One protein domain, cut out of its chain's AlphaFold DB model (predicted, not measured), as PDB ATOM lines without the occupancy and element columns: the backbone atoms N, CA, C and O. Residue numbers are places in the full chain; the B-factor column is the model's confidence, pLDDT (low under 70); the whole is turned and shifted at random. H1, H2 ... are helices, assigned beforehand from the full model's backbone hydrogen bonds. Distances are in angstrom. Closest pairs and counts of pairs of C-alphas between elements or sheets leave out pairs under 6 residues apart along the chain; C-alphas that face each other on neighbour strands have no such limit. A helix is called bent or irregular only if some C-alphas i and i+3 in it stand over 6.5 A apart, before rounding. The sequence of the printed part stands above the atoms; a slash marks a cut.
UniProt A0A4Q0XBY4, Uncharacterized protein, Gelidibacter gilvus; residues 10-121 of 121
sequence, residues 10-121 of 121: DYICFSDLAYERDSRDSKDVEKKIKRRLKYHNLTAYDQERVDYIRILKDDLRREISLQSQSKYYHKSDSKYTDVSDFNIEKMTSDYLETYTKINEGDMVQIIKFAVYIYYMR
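AT A GLANCE: This is residues 10 to 121 of the 121 residues of an uncharacterized protein of Gelidibacter gilvus (UniProt A0A4Q0XBY4). Helices H2, H1 and H5 form a loose row with H1 between the other two, and the longest helix, H3, crosses over H1 and H5 on one side of that row. H4 packs across H5, and the long link of residues 65 to 87 loops about at one end of the longest axis. The printed part has 112 residues, with five named helices in the order H1 to H5 and no named strand; the class is all helix. It is compact, with a radius of gyration of the C-alphas of 14.4 A, and elongated, spanning 43 by 28 by 21 A.

IN THESE COORDINATES: H1 is residues 10 to 17, beginning at C-alpha 10 (636.138, 487.614, 461.766). H2, residues 26 to 39, is 19.8 A long. H3, residues 47 to 64, is 25.4 A long and begins at C-alpha 47 (645.157, 495.786, 462.760). H4 is residues 88 to 98, 15.5 A long. H5, residues 104 to 120, is 23.0 A long and ends at C-alpha 120 (617.638, 492.397, 472.784); it is neither bent nor irregular, but only just: C-alphas 117 and 120 are 6.1 A apart.

HOW THE PARTS SIT: H1 and H5 are the hubs, touching three helices each. H1 and H2 form a helical hairpin, opposite ways at 36 degrees, only just a steep tilt; their closest C-alphas, Cys 13 and Ile 33, are 5.9 A apart. H5 touches H1 with residues 106 to 113 alone, the same way at a shallow tilt of 21 degrees; the closest C-alphas are those of Tyr 11 and Asp 106, 6.0 A. H3 touches H1 with residues 50 to 57 alone, at a steep tilt of 69.9 degrees, only just short of about perpendicular; the C-alphas of Phe 14 and Ile 53 are closest, at 6.2 A. H3 touches H5 with residues 57 to 64 alone, closest at the C-alphas of Arg 61 and Tyr 118, 6.2 A. H4 touches H5 at a steep tilt of 64 degrees, with the C-alphas of Thr 92 and Val 108 closest, 5.9 A. H3 and H4 are near each other, while H2 is apart from H3, H4 and H5. Each O i to N i+4 pair is within hydrogen-bond range in H1, H2, H3 and H5, and 6 of 7 are in H4.

THE WHOLE: The C-alphas farthest apart, those of Ala 44 and Lys 79, are 43.6 A from each other. The printed part has no cut; the link from H3 to H4 is long. Mean pLDDT of the printed part is 91.8, and residue 23 alone is under 70.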
ATOM      1  N   ASP A  10     637.022 486.454 461.844       94.50
ATOM      2  CA  ASP A  10     636.138 487.614 461.766       94.50
ATOM      3  C   ASP A  10     635.096 487.599 462.886       94.50
ATOM      4  O   ASP A  10     634.865 488.627 463.526       94.50
ATOM      5  N   TYR A  11     634.532 486.425 463.195       94.25
ATOM      6  CA  TYR A  11     633.578 486.289 464.289       94.25
ATOM      7  C   TYR A  11     634.212 486.573 465.656       94.25
ATOM      8  O   TYR A  11     633.610 487.276 466.469       94.25
ATOM      9  N   ILE A  12     635.425 486.070 465.934       93.88
ATOM     10  CA  ILE A  12     636.122 486.371 467.197       93.88
ATOM     11  C   ILE A  12     636.323 487.876 467.328       93.88
ATOM     12  O   ILE A  12     635.904 488.448 468.336       93.88
ATOM     13  N   CYS A  13     636.908 488.497 466.302       94.62
ATOM     14  CA  CYS A  13     637.158 489.932 466.274       94.62
ATOM     15  C   CYS A  13     635.864 490.709 466.527       94.62
ATOM     16  O   CYS A  13     635.810 491.505 467.461       94.62
ATOM     17  N   PHE A  14     634.795 490.415 465.782       96.00
ATOM     18  CA  PHE A  14     633.510 491.079 465.970       96.00
ATOM     19  C   PHE A  14     632.936 490.860 467.373       96.00
ATOM     20  O   PHE A  14     632.486 491.806 468.010       96.00
ATOM     21  N   SER A  15     632.966 489.625 467.879       93.62
ATOM     22  CA  SER A  15     632.345 489.274 469.161       93.62
ATOM     23  C   SER A  15     632.969 490.007 470.351       93.62
ATOM     24  O   SER A  15     632.249 490.363 471.282       93.62
ATOM     25  N   ASP A  16     634.281 490.260 470.316       93.94
ATOM     26  CA  ASP A  16     634.967 491.056 471.335       93.94
ATOM     27  C   ASP A  16     634.782 492.562 471.088       93.94
ATOM     28  O   ASP A  16     634.501 493.302 472.034       93.94
ATOM     29  N   LEU A  17     634.875 493.014 469.827       94.06
ATOM     30  CA  LEU A  17     634.651 494.413 469.448       94.06
ATOM     31  C   LEU A  17     633.230 494.880 469.775       94.06
ATOM     32  O   LEU A  17     633.043 496.036 470.133       94.06
ATOM     33  N   ALA A  18     632.219 494.011 469.700       92.12
ATOM     34  CA  ALA A  18     630.822 494.366 469.951       92.12
ATOM     35  C   ALA A  18     630.589 494.978 471.346       92.12
ATOM     36  O   ALA A  18     629.643 495.749 471.532       92.12
ATOM     37  N   TYR A  19     631.465 494.655 472.304       88.12
ATOM     38  CA  TYR A  19     631.468 495.177 473.670       88.12
ATOM     39  C   TYR A  19     632.326 496.429 473.867       88.12
ATOM     40  O   TYR A  19     632.269 497.027 474.940       88.12
ATOM     41  N   GLU A  20     633.116 496.821 472.869       88.25
ATOM     42  CA  GLU A  20     633.903 498.050 472.879       88.25
ATOM     43  C   GLU A  20     632.948 499.252 472.884       88.25
ATOM     44  O   GLU A  20     632.236 499.505 471.903       88.25
ATOM     45  N   ARG A  21     632.894 499.967 474.015       75.12
ATOM     46  CA  ARG A  21     632.020 501.137 474.182       75.12
ATOM     47  C   ARG A  21     632.744 502.435 473.862       75.12
ATOM     48  O   ARG A  21     632.170 503.255 473.154       75.12
ATOM     49  N   ASP A  22     633.981 502.573 474.341       74.56
ATOM     50  CA  ASP A  22     634.814 503.765 474.173       74.56
ATOM     51  C   ASP A  22     636.258 503.417 473.785       74.56
ATOM     52  O   ASP A  22     636.756 502.322 474.041       74.56
ATOM     53  N   SER A  23     636.988 504.406 473.257       69.44
ATOM     54  CA  SER A  23     638.408 504.284 472.883       69.44
ATOM     55  C   SER A  23     639.331 503.869 474.035       69.44
ATOM     56  O   SER A  23     640.436 503.378 473.797       69.44
ATOM     57  N   ARG A  24     638.884 504.028 475.287       72.38
ATOM     58  CA  ARG A  24     639.597 503.567 476.487       72.38
ATOM     59  C   ARG A  24     639.626 502.041 476.602       72.38
ATOM     60  O   ARG A  24     640.606 501.513 477.117       72.38
ATOM     61  N   ASP A  25     638.617 501.357 476.065       78.94
ATOM     62  CA  ASP A  25     638.510 499.894 476.093       78.94
ATOM     63  C   ASP A  25     639.333 499.225 474.980       78.94
ATOM     64  O   ASP A  25     639.612 498.027 475.053       78.94
ATOM     65  N   SER A  26     639.755 499.992 473.965       82.12
ATOM     66  CA  SER A  26     640.414 499.486 472.752       82.12
ATOM     67  C   SER A  26     641.592 498.555 473.046       82.12
ATOM     68  O   SER A  26     641.651 497.440 472.532       82.12
ATOM     69  N   LYS A  27     642.493 498.947 473.954       86.38
ATOM     70  CA  LYS A  27     643.674 498.144 474.318       86.38
ATOM     71  C   LYS A  27     643.307 496.820 474.987       86.38
ATOM     72  O   LYS A  27     643.968 495.806 474.749       86.38
ATOM     73  N   ASP A  28     642.270 496.815 475.819       89.06
ATOM     74  CA  ASP A  28     641.822 495.611 476.515       89.06
ATOM     75  C   ASP A  28     641.081 494.664 475.569       89.06
ATOM     76  O   ASP A  28     641.289 493.447 475.625       89.06
ATOM     77  N   VAL A  29     640.271 495.212 474.662       91.69
ATOM     78  CA  VAL A  29     639.597 494.460 473.599       91.69
ATOM     79  C   VAL A  29     640.625 493.840 472.653       91.69
ATOM     80  O   VAL A  29     640.597 492.629 472.436       91.69
ATOM     81  N   GLU A  30     641.618 494.599 472.191       91.62
ATOM     82  CA  GLU A  30     642.706 494.068 471.363       91.62
ATOM     83  C   GLU A  30     643.466 492.934 472.055       91.62
ATOM     84  O   GLU A  30     643.784 491.913 471.439       91.62
ATOM     85  N   LYS A  31     643.759 493.083 473.353       92.81
ATOM     86  CA  LYS A  31     644.442 492.044 474.131       92.81
ATOM     87  C   LYS A  31     643.601 490.766 474.217       92.81
ATOM     88  O   LYS A  31     644.163 489.668 474.150       92.81
ATOM     89  N   LYS A  32     642.273 490.887 474.336       93.12
ATOM     90  CA  LYS A  32     641.339 489.747 474.308       93.12
ATOM     91  C   LYS A  32     641.302 489.078 472.936       93.12
ATOM     92  O   LYS A  32     641.470 487.858 472.885       93.12
ATOM     93  N   ILE A  33     641.207 489.856 471.858       93.56
ATOM     94  CA  ILE A  33     641.230 489.348 470.479       93.56
ATOM     95  C   ILE A  33     642.530 488.577 470.234       93.56
ATOM     96  O   ILE A  33     642.493 487.393 469.905       93.56
ATOM     97  N   LYS A  34     643.692 489.187 470.510       94.00
ATOM     98  CA  LYS A  34     645.015 488.541 470.378       94.00
ATOM     99  C   LYS A  34     645.082 487.214 471.141       94.00
ATOM    100  O   LYS A  34     645.590 486.219 470.623       94.00
ATOM    101  N   ARG A  35     644.544 487.175 472.367       93.94
ATOM    102  CA  ARG A  35     644.495 485.959 473.191       93.94
ATOM    103  C   ARG A  35     643.595 484.880 472.581       93.94
ATOM    104  O   ARG A  35     643.995 483.716 472.579       93.94
ATOM    105  N   ARG A  36     642.405 485.237 472.090       93.62
ATOM    106  CA  ARG A  36     641.443 484.281 471.514       93.62
ATOM    107  C   ARG A  36     641.893 483.752 470.158       93.62
ATOM    108  O   ARG A  36     641.811 482.547 469.946       93.62
ATOM    109  N   LEU A  37     642.460 484.600 469.301       93.50
ATOM    110  CA  LEU A  37     643.060 484.174 468.033       93.50
ATOM    111  C   LEU A  37     644.158 483.127 468.262       93.50
ATOM    112  O   LEU A  37     644.138 482.066 467.641       93.50
ATOM    113  N   LYS A  38     645.054 483.372 469.232       93.25
ATOM    114  CA  LYS A  38     646.092 482.405 469.621       93.25
ATOM    115  C   LYS A  38     645.500 481.101 470.160       93.25
ATOM    116  O   LYS A  38     645.988 480.032 469.821       93.25
ATOM    117  N   TYR A  39     644.471 481.179 471.005       92.56
ATOM    118  CA  TYR A  39     643.829 479.995 471.587       92.56
ATOM    119  C   TYR A  39     643.195 479.085 470.526       92.56
ATOM    120  O   TYR A  39     643.251 477.865 470.652       92.56
ATOM    121  N   HIS A  40     642.633 479.672 469.469       89.38
ATOM    122  CA  HIS A  40     642.013 478.937 468.368       89.38
ATOM    123  C   HIS A  40     642.980 478.593 467.221       89.38
ATOM    124  O   HIS A  40     642.530 478.056 466.214       89.38
ATOM    125  N   ASN A  41     644.288 478.858 467.365       91.19
ATOM    126  CA  ASN A  41     645.301 478.668 466.314       91.19
ATOM    127  C   ASN A  41     644.925 479.335 464.977       91.19
ATOM    128  O   ASN A  41     645.160 478.783 463.904       91.19
ATOM    129  N   LEU A  42     644.320 480.521 465.047       91.00
ATOM    130  CA  LEU A  42     643.972 481.317 463.873       91.00
ATOM    131  C   LEU A  42     645.144 482.210 463.455       91.00
ATOM    132  O   LEU A  42     646.141 482.340 464.170       91.00
ATOM    133  N   THR A  43     645.002 482.844 462.291       88.19
ATOM    134  CA  THR A  43     645.957 483.823 461.764       88.19
ATOM    135  C   THR A  43     646.310 484.883 462.810       88.19
ATOM    136  O   THR A  43     645.501 485.233 463.674       88.19
ATOM    137  N   ALA A  44     647.539 485.395 462.726       90.62
ATOM    138  CA  ALA A  44     648.010 486.454 463.604       90.62
ATOM    139  C   ALA A  44     647.091 487.685 463.561       90.62
ATOM    140  O   ALA A  44     646.401 487.952 462.577       90.62
ATOM    141  N   TYR A  45     647.094 488.434 464.661       93.00
ATOM    142  CA  TYR A  45     646.365 489.691 464.763       93.00
ATOM    143  C   TYR A  45     646.799 490.659 463.656       93.00
ATOM    144  O   TYR A  45     647.992 490.909 463.490       93.00
ATOM    145  N   ASP A  46     645.816 491.219 462.959       94.44
ATOM    146  CA  ASP A  46     645.982 492.168 461.865       94.44
ATOM    147  C   ASP A  46     645.135 493.400 462.196       94.44
ATOM    148  O   ASP A  46     643.912 493.314 462.322       94.44
ATOM    149  N   GLN A  47     645.806 494.538 462.379       93.06
ATOM    150  CA  GLN A  47     645.157 495.786 462.760       93.06
ATOM    151  C   GLN A  47     644.180 496.263 461.682       93.06
ATOM    152  O   GLN A  47     643.059 496.634 462.014       93.06
ATOM    153  N   GLU A  48     644.564 496.205 460.404       94.75
ATOM    154  CA  GLU A  48     643.721 496.682 459.303       94.75
ATOM    155  C   GLU A  48     642.449 495.843 459.191       94.75
ATOM    156  O   GLU A  48     641.356 496.364 458.949       94.75
ATOM    157  N   ARG A  49     642.574 494.528 459.409       94.88
ATOM    158  CA  ARG A  49     641.424 493.623 459.418       94.88
ATOM    159  C   ARG A  49     640.488 493.899 460.590       94.88
ATOM    160  O   ARG A  49     639.271 493.893 460.416       94.88
ATOM    161  N   VAL A  50     641.040 494.140 461.774       94.38
ATOM    162  CA  VAL A  50     640.260 494.450 462.978       94.38
ATOM    163  C   VAL A  50     639.560 495.799 462.840       94.38
ATOM    164  O   VAL A  50     638.377 495.896 463.161       94.38
ATOM    165  N   ASP A  51     640.233 496.810 462.297       94.50
ATOM    166  CA  ASP A  51     639.638 498.123 462.038       94.50
ATOM    167  C   ASP A  51     638.502 498.032 461.014       94.50
ATOM    168  O   ASP A  51     637.443 498.623 461.210       94.50
ATOM    169  N   TYR A  52     638.659 497.208 459.976       96.56
ATOM    170  CA  TYR A  52     637.586 496.922 459.024       96.56
ATOM    171  C   TYR A  52     636.340 496.319 459.698       96.56
ATOM    172  O   TYR A  52     635.216 496.747 459.437       96.56
ATOM    173  N   ILE A  53     636.530 495.367 460.616       96.25
ATOM    174  CA  ILE A  53     635.432 494.759 461.389       96.25
ATOM    175  C   ILE A  53     634.838 495.758 462.393       96.25
ATOM    176  O   ILE A  53     633.638 495.719 462.673       96.25
ATOM    177  N   ARG A  54     635.643 496.684 462.921       95.19
ATOM    178  CA  ARG A  54     635.171 497.752 463.811       95.19
ATOM    179  C   ARG A  54     634.211 498.700 463.085       95.19
ATOM    180  O   ARG A  54     633.183 499.046 463.665       95.19
ATOM    181  N   ILE A  55     634.483 499.035 461.822       96.19
ATOM    182  CA  ILE A  55     633.560 499.821 460.984       96.19
ATOM    183  C   ILE A  55     632.242 499.054 460.783       96.19
ATOM    184  O   ILE A  55     631.176 499.607 461.052       96.19
ATOM    185  N   LEU A  56     632.306 497.757 460.442       97.31
ATOM    186  CA  LEU A  56     631.110 496.906 460.331       97.31
ATOM    187  C   LEU A  56     630.269 496.918 461.611       97.31
ATOM    188  O   LEU A  56     629.047 497.054 461.562       97.31
ATOM    189  N   LYS A  57     630.919 496.776 462.768       95.62
ATOM    190  CA  LYS A  57     630.256 496.854 464.074       95.62
ATOM    191  C   LYS A  57     629.519 498.173 464.251       95.62
ATOM    192  O   LYS A  57     628.375 498.154 464.700       95.62
ATOM    193  N   ASP A  58     630.160 499.297 463.957       95.19
ATOM    194  CA  ASP A  58     629.549 500.610 464.153       95.19
ATOM    195  C   ASP A  58     628.350 500.833 463.222       95.19
ATOM    196  O   ASP A  58     627.326 501.360 463.669       95.19
ATOM    197  N   ASP A  59     628.432 500.359 461.980       96.75
ATOM    198  CA  ASP A  59     627.317 500.405 461.031       96.75
ATOM    199  C   ASP A  59     626.153 499.513 461.469       96.75
ATOM    200  O   ASP A  59     625.006 499.962 461.487       96.75
ATOM    201  N   LEU A  60     626.427 498.269 461.879       96.81
ATOM    202  CA  LEU A  60     625.399 497.362 462.399       96.81
ATOM    203  C   LEU A  60     624.752 497.922 463.663       96.81
ATOM    204  O   LEU A  60     623.530 497.903 463.788       96.81
ATOM    205  N   ARG A  61     625.551 498.458 464.592       95.31
ATOM    206  CA  ARG A  61     625.036 499.095 465.806       95.31
ATOM    207  C   ARG A  61     624.099 500.241 465.453       95.31
ATOM    208  O   ARG A  61     623.015 500.317 466.029       95.31
ATOM    209  N   ARG A  62     624.502 501.122 464.532       95.44
ATOM    210  CA  ARG A  62     623.690 502.267 464.105       95.44
ATOM    211  C   ARG A  62     622.367 501.814 463.499       95.44
ATOM    212  O   ARG A  62     621.331 502.305 463.927       95.44
ATOM    213  N   GLU A  63     622.411 500.871 462.564       96.81
ATOM    214  CA  GLU A  63     621.225 500.369 461.868       96.81
ATOM    215  C   GLU A  63     620.264 499.642 462.818       96.81
ATOM    216  O   GLU A  63     619.078 499.950 462.858       96.81
ATOM    217  N   ILE A  64     620.766 498.716 463.638       95.12
ATOM    218  CA  ILE A  64     619.937 497.928 464.565       95.12
ATOM    219  C   ILE A  64     619.318 498.823 465.648       95.12
ATOM    220  O   ILE A  64     618.178 498.605 466.059       95.12
ATOM    221  N   SER A  65     620.024 499.882 466.063       93.25
ATOM    222  CA  SER A  65     619.499 500.861 467.028       93.25
ATOM    223  C   SER A  65     618.304 501.661 466.494       93.25
ATOM    224  O   SER A  65     617.592 502.266 467.294       93.25
ATOM    225  N   LEU A  66     618.046 501.658 465.178       94.31
ATOM    226  CA  LEU A  66     616.839 502.260 464.598       94.31
ATOM    227  C   LEU A  66     615.570 501.456 464.918       94.31
ATOM    228  O   LEU A  66     614.467 501.993 464.805       94.31
ATOM    229  N   GLN A  67     615.707 500.188 465.328       90.94
ATOM    230  CA  GLN A  67     614.594 499.300 465.676       90.94
ATOM    231  C   GLN A  67     613.503 499.337 464.597       90.94
ATOM    232  O   GLN A  67     613.795 499.092 463.433       90.94
ATOM    233  N   SER A  68     612.272 499.728 464.939       90.50
ATOM    234  CA  SER A  68     611.140 499.796 464.009       90.50
ATOM    235  C   SER A  68     611.309 500.754 462.827       90.50
ATOM    236  O   SER A  68     610.488 500.728 461.915       90.50
ATOM    237  N   GLN A  69     612.327 501.619 462.841       93.31
ATOM    238  CA  GLN A  69     612.664 502.502 461.721       93.31
ATOM    239  C   GLN A  69     613.687 501.883 460.755       93.31
ATOM    240  O   GLN A  69     613.887 502.418 459.665       93.31
ATOM    241  N   SER A  70     614.334 500.773 461.124       94.31
ATOM    242  CA  SER A  70     615.258 500.067 460.237       94.31
ATOM    243  C   SER A  70     614.505 499.463 459.052       94.31
ATOM    244  O   SER A  70     613.461 498.829 459.214       94.31
ATOM    245  N   LYS A  71     615.090 499.555 457.851       94.75
ATOM    246  CA  LYS A  71     614.561 498.892 456.641       94.75
ATOM    247  C   LYS A  71     614.602 497.359 456.710       94.75
ATOM    248  O   LYS A  71     614.105 496.692 455.796       94.75
ATOM    249  N   TYR A  72     615.252 496.816 457.737       95.44
ATOM    250  CA  TYR A  72     615.365 495.388 458.001       95.44
ATOM    251  C   TYR A  72     614.445 494.923 459.126       95.44
ATOM    252  O   TYR A  72     614.309 493.716 459.308       95.44
ATOM    253  N   TYR A  73     613.820 495.841 459.866       93.06
ATOM    254  CA  TYR A  73     612.927 495.466 460.949       93.06
ATOM    255  C   TYR A  73     611.648 494.843 460.402       93.06
ATOM    256  O   TYR A  73     610.932 495.422 459.581       93.06
ATOM    257  N   HIS A  74     611.359 493.650 460.889       88.38
ATOM    258  CA  HIS A  74     610.153 492.906 460.614       88.38
ATOM    259  C   HIS A  74     609.680 492.304 461.926       88.38
ATOM    260  O   HIS A  74     610.179 491.271 462.348       88.38
ATOM    261  N   LYS A  75     608.729 492.974 462.578       81.00
ATOM    262  CA  LYS A  75     608.189 492.521 463.856       81.00
ATOM    263  C   LYS A  75     607.705 491.075 463.745       81.00
ATOM    264  O   LYS A  75     606.783 490.799 462.979       81.00
ATOM    265  N   SER A  76     608.300 490.191 464.535       79.81
ATOM    266  CA  SER A  76     607.851 488.814 464.664       79.81
ATOM    267  C   SER A  76     606.519 488.743 465.415       79.81
ATOM    268  O   SER A  76     606.164 489.629 466.196       79.81
ATOM    269  N   ASP A  77     605.782 487.650 465.220       77.50
ATOM    270  CA  ASP A  77     604.521 487.391 465.934       77.50
ATOM    271  C   ASP A  77     604.722 487.117 467.440       77.50
ATOM    272  O   ASP A  77     603.761 486.941 468.197       77.50
ATOM    273  N   SER A  78     605.977 487.070 467.896       79.44
ATOM    274  CA  SER A  78     606.329 486.874 469.295       79.44
ATOM    275  C   SER A  78     605.908 488.066 470.157       79.44
ATOM    276  O   SER A  78     605.909 489.227 469.749       79.44
ATOM    277  N   LYS A  79     605.587 487.780 471.423       77.56
ATOM    278  CA  LYS A  79     605.372 488.814 472.448       77.56
ATOM    279  C   LYS A  79     606.683 489.399 472.987       77.56
ATOM    280  O   LYS A  79     606.636 490.373 473.733       77.56
ATOM    281  N   TYR A  80     607.817 488.790 472.650       81.88
ATOM    282  CA  TYR A  80     609.149 489.162 473.119       81.88
ATOM    283  C   TYR A  80     610.020 489.592 471.946       81.88
ATOM    284  O   TYR A  80     609.830 489.095 470.839       81.88
ATOM    285  N   THR A  81     610.981 490.475 472.217       81.81
ATOM    286  CA  THR A  81     612.000 490.848 471.238       81.81
ATOM    287  C   THR A  81     612.861 489.638 470.889       81.81
ATOM    288  O   THR A  81     613.321 488.917 471.778       81.81
ATOM    289  N   ASP A  82     613.069 489.408 469.597       87.19
ATOM    290  CA  ASP A  82     613.812 488.261 469.071       87.19
ATOM    291  C   ASP A  82     614.749 488.702 467.938       87.19
ATOM    292  O   ASP A  82     614.537 489.719 467.279       87.19
ATOM    293  N   VAL A  83     615.785 487.911 467.666       86.69
ATOM    294  CA  VAL A  83     616.623 488.075 466.473       86.69
ATOM    295  C   VAL A  83     615.782 487.997 465.193       86.69
ATOM    296  O   VAL A  83     616.117 488.654 464.207       86.69
ATOM    297  N   SER A  84     614.672 487.250 465.209       87.62
ATOM    298  CA  SER A  84     613.708 487.192 464.106       87.62
ATOM    299  C   SER A  84     612.949 488.496 463.855       87.62
ATOM    300  O   SER A  84     612.273 488.590 462.836       87.62
ATOM    301  N   ASP A  85     613.069 489.501 464.732       90.94
ATOM    302  CA  ASP A  85     612.521 490.839 464.475       90.94
ATOM    303  C   ASP A  85     613.295 491.603 463.386       90.94
ATOM    304  O   ASP A  85     612.913 492.707 462.997       90.94
ATOM    305  N   PHE A  86     614.393 491.030 462.883       94.19
ATOM    306  CA  PHE A  86     615.176 491.559 461.775       94.19
ATOM    307  C   PHE A  86     615.267 490.540 460.637       94.19
ATOM    308  O   PHE A  86     615.498 489.349 460.847       94.19
ATOM    309  N   ASN A  87     615.149 491.018 459.398       95.12
ATOM    310  CA  ASN A  87     615.365 490.204 458.206       95.12
ATOM    311  C   ASN A  87     616.869 489.943 458.000       95.12
ATOM    312  O   ASN A  87     617.558 490.679 457.289       95.12
ATOM    313  N   ILE A  88     617.367 488.880 458.639       94.81
ATOM    314  CA  ILE A  88     618.784 488.487 458.624       94.81
ATOM    315  C   ILE A  88     619.278 488.173 457.210       94.81
ATOM    316  O   ILE A  88     620.410 488.517 456.881       94.81
ATOM    317  N   GLU A  89     618.456 487.547 456.366       95.00
ATOM    318  CA  GLU A  89     618.832 487.209 454.987       95.00
ATOM    319  C   GLU A  89     619.097 488.476 454.169       95.00
ATOM    320  O   GLU A  89     620.161 488.620 453.565       95.00
ATOM    321  N   LYS A  90     618.179 489.448 454.237       96.12
ATOM    322  CA  LYS A  90     618.332 490.735 453.555       96.12
ATOM    323  C   LYS A  90     619.516 491.531 454.100       96.12
ATOM    324  O   LYS A  90     620.288 492.068 453.316       96.12
ATOM    325  N   MET A  91     619.694 491.578 455.424       97.06
ATOM    326  CA  MET A  91     620.875 492.218 456.015       97.06
ATOM    327  C   MET A  91     622.165 491.552 455.533       97.06
ATOM    328  O   MET A  91     623.115 492.244 455.200       97.06
ATOM    329  N   THR A  92     622.201 490.223 455.464       97.06
ATOM    330  CA  THR A  92     623.391 489.490 455.016       97.06
ATOM    331  C   THR A  92     623.740 489.858 453.577       97.06
ATOM    332  O   THR A  92     624.887 490.209 453.317       97.06
ATOM    333  N   SER A  93     622.758 489.855 452.670       97.25
ATOM    334  CA  SER A  93     622.964 490.257 451.274       97.25
ATOM    335  C   SER A  93     623.484 491.695 451.168       97.25
ATOM    336  O   SER A  93     624.564 491.913 450.625       97.25
ATOM    337  N   ASP A  94     622.771 492.664 451.755       97.50
ATOM    338  CA  ASP A  94     623.115 494.090 451.665       97.50
ATOM    339  C   ASP A  94     624.501 494.385 452.284       97.50
ATOM    340  O   ASP A  94     625.290 495.165 451.745       97.50
ATOM    341  N   TYR A  95     624.836 493.758 453.418       97.38
ATOM    342  CA  TYR A  95     626.131 493.976 454.066       97.38
ATOM    343  C   TYR A  95     627.273 493.249 453.356       97.38
ATOM    344  O   TYR A  95     628.387 493.758 453.401       97.38
ATOM    345  N   LEU A  96     627.054 492.128 452.665       97.50
ATOM    346  CA  LEU A  96     628.105 491.487 451.862       97.50
ATOM    347  C   LEU A  96     628.486 492.302 450.619       97.50
ATOM    348  O   LEU A  96     629.644 492.251 450.206       97.50
ATOM    349  N   GLU A  97     627.566 493.100 450.067       96.88
ATOM    350  CA  GLU A  97     627.877 494.033 448.972       96.88
ATOM    351  C   GLU A  97     628.884 495.110 449.404       96.88
ATOM    352  O   GLU A  97     629.747 495.518 448.626       96.88
ATOM    353  N   THR A  98     628.811 495.545 450.666       96.06
ATOM    354  CA  THR A  98     629.716 496.560 451.231       96.06
ATOM    355  C   THR A  98     630.958 495.927 451.865       96.06
ATOM    356  O   THR A  98     632.087 496.397 451.690       96.06
ATOM    357  N   TYR A  99     630.766 494.831 452.596       96.69
ATOM    358  CA  TYR A  99     631.774 494.169 453.413       96.69
ATOM    359  C   TYR A  99     632.329 492.905 452.746       96.69
ATOM    360  O   TYR A  99     632.357 491.819 453.326       96.69
ATOM    361  N   THR A 100     632.817 493.069 451.518       95.62
ATOM    362  CA  THR A 100     633.226 491.983 450.609       95.62
ATOM    363  C   THR A 100     634.343 491.084 451.124       95.62
ATOM    364  O   THR A 100     634.560 489.996 450.591       95.62
ATOM    365  N   LYS A 101     635.090 491.518 452.146       94.88
ATOM    366  CA  LYS A 101     636.173 490.703 452.687       94.88
ATOM    367  C   LYS A 101     635.691 489.655 453.699       94.88
ATOM    368  O   LYS A 101     636.503 488.810 454.069       94.88
ATOM    369  N   ILE A 102     634.448 489.726 454.177       94.88
ATOM    370  CA  ILE A 102     633.862 488.786 455.147       94.88
ATOM    371  C   ILE A 102     633.098 487.711 454.377       94.88
ATOM    372  O   ILE A 102     632.394 488.012 453.418       94.88
ATOM    373  N   ASN A 103     633.246 486.451 454.779       94.88
ATOM    374  CA  ASN A 103     632.481 485.373 454.157       94.88
ATOM    375  C   ASN A 103     631.027 485.368 454.656       94.88
ATOM    376  O   ASN A 103     630.725 485.815 455.760       94.88
ATOM    377  N   GLU A 104     630.127 484.810 453.853       94.50
ATOM    378  CA  GLU A 104     628.693 484.786 454.153       94.50
ATOM    379  C   GLU A 104     628.362 484.118 455.495       94.50
ATOM    380  O   GLU A 104     627.574 484.650 456.275       94.50
ATOM    381  N   GLY A 105     629.008 482.990 455.810       94.19
ATOM    382  CA  GLY A 105     628.777 482.273 457.066       94.19
ATOM    383  C   GLY A 105     629.094 483.121 458.299       94.19
ATOM    384  O   GLY A 105     628.313 483.139 459.256       94.19
ATOM    385  N   ASP A 106     630.202 483.860 458.259       94.62
ATOM    386  CA  ASP A 106     630.583 484.803 459.310       94.62
ATOM    387  C   ASP A 106     629.643 485.999 459.357       94.62
ATOM    388  O   ASP A 106     629.222 486.381 460.448       94.62
ATOM    389  N   MET A 107     629.245 486.547 458.206       97.00
ATOM    390  CA  MET A 107     628.311 487.671 458.153       97.00
ATOM    391  C   MET A 107     626.979 487.328 458.834       97.00
ATOM    392  O   MET A 107     626.509 488.081 459.690       97.00
ATOM    393  N   VAL A 108     626.412 486.151 458.549       96.12
ATOM    394  CA  VAL A 108     625.173 485.684 459.193       96.12
ATOM    395  C   VAL A 108     625.338 485.598 460.714       96.12
ATOM    396  O   VAL A 108     624.458 486.028 461.465       96.12
ATOM    397  N   GLN A 109     626.450 485.037 461.198       95.00
ATOM    398  CA  GLN A 109     626.700 484.909 462.639       95.00
ATOM    399  C   GLN A 109     626.927 486.267 463.311       95.00
ATOM    400  O   GLN A 109     626.420 486.497 464.412       95.00
ATOM    401  N   ILE A 110     627.654 487.161 462.643       96.62
ATOM    402  CA  ILE A 110     627.924 488.527 463.084       96.62
ATOM    403  C   ILE A 110     626.617 489.303 463.228       96.62
ATOM    404  O   ILE A 110     626.371 489.861 464.295       96.62
ATOM    405  N   ILE A 111     625.745 489.284 462.216       96.69
ATOM    406  CA  ILE A 111     624.464 490.003 462.251       96.69
ATOM    407  C   ILE A 111     623.574 489.458 463.371       96.69
ATOM    408  O   ILE A 111     623.071 490.237 464.178       96.69
ATOM    409  N   LYS A 112     623.427 488.132 463.494       95.31
ATOM    410  CA  LYS A 112     622.640 487.526 464.586       95.31
ATOM    411  C   LYS A 112     623.160 487.945 465.961       95.31
ATOM    412  O   LYS A 112     622.374 488.270 466.851       95.31
ATOM    413  N   PHE A 113     624.481 487.959 466.134       95.25
ATOM    414  CA  PHE A 113     625.099 488.398 467.380       95.25
ATOM    415  C   PHE A 113     624.908 489.901 467.623       95.25
ATOM    416  O   PHE A 113     624.615 490.303 468.745       95.25
ATOM    417  N   ALA A 114     625.015 490.727 466.582       95.75
ATOM    418  CA  ALA A 114     624.783 492.165 466.659       95.75
ATOM    419  C   ALA A 114     623.340 492.483 467.069       95.75
ATOM    420  O   ALA A 114     623.135 493.308 467.955       95.75
ATOM    421  N   VAL A 115     622.347 491.797 466.492       94.38
ATOM    422  CA  VAL A 115     620.933 491.967 466.868       94.38
ATOM    423  C   VAL A 115     620.725 491.575 468.328       94.38
ATOM    424  O   VAL A 115     620.153 492.343 469.098       94.38
ATOM    425  N   TYR A 116     621.281 490.442 468.760       93.00
ATOM    426  CA  TYR A 116     621.231 490.054 470.168       93.00
ATOM    427  C   TYR A 116     621.823 491.129 471.101       93.00
ATOM    428  O   TYR A 116     621.223 491.453 472.124       93.00
ATOM    429  N   ILE A 117     622.979 491.707 470.760       93.25
ATOM    430  CA  ILE A 117     623.661 492.685 471.622       93.25
ATOM    431  C   ILE A 117     623.028 494.080 471.578       93.25
ATOM    432  O   ILE A 117     623.034 494.755 472.603       93.25
ATOM    433  N   TYR A 118     622.535 494.538 470.426       92.94
ATOM    434  CA  TYR A 118     622.101 495.930 470.238       92.94
ATOM    435  C   TYR A 118     620.586 496.129 470.263       92.94
ATOM    436  O   TYR A 118     620.137 497.267 470.386       92.94
ATOM    437  N   TYR A 119     619.802 495.056 470.143       91.19
ATOM    438  CA  TYR A 119     618.341 495.125 470.179       91.19
ATOM    439  C   TYR A 119     617.734 494.413 471.390       91.19
ATOM    440  O   TYR A 119     616.808 494.933 472.007       91.19
ATOM    441  N   MET A 120     618.242 493.226 471.734       87.94
ATOM    442  CA  MET A 120     617.638 492.397 472.784       87.94
ATOM    443  C   MET A 120     618.221 492.638 474.183       87.94
ATOM    444  O   MET A 120     617.566 492.306 475.170       87.94
ATOM    445  N   ARG A 121     619.451 493.151 474.275       81.06
ATOM    446  CA  ARG A 121     620.210 493.321 475.521       81.06
ATOM    447  C   ARG A 121     620.276 494.775 475.967       81.06
ATOM    448  O   ARG A 121     620.246 494.982 477.201       81.06
TER     449      ARG A 121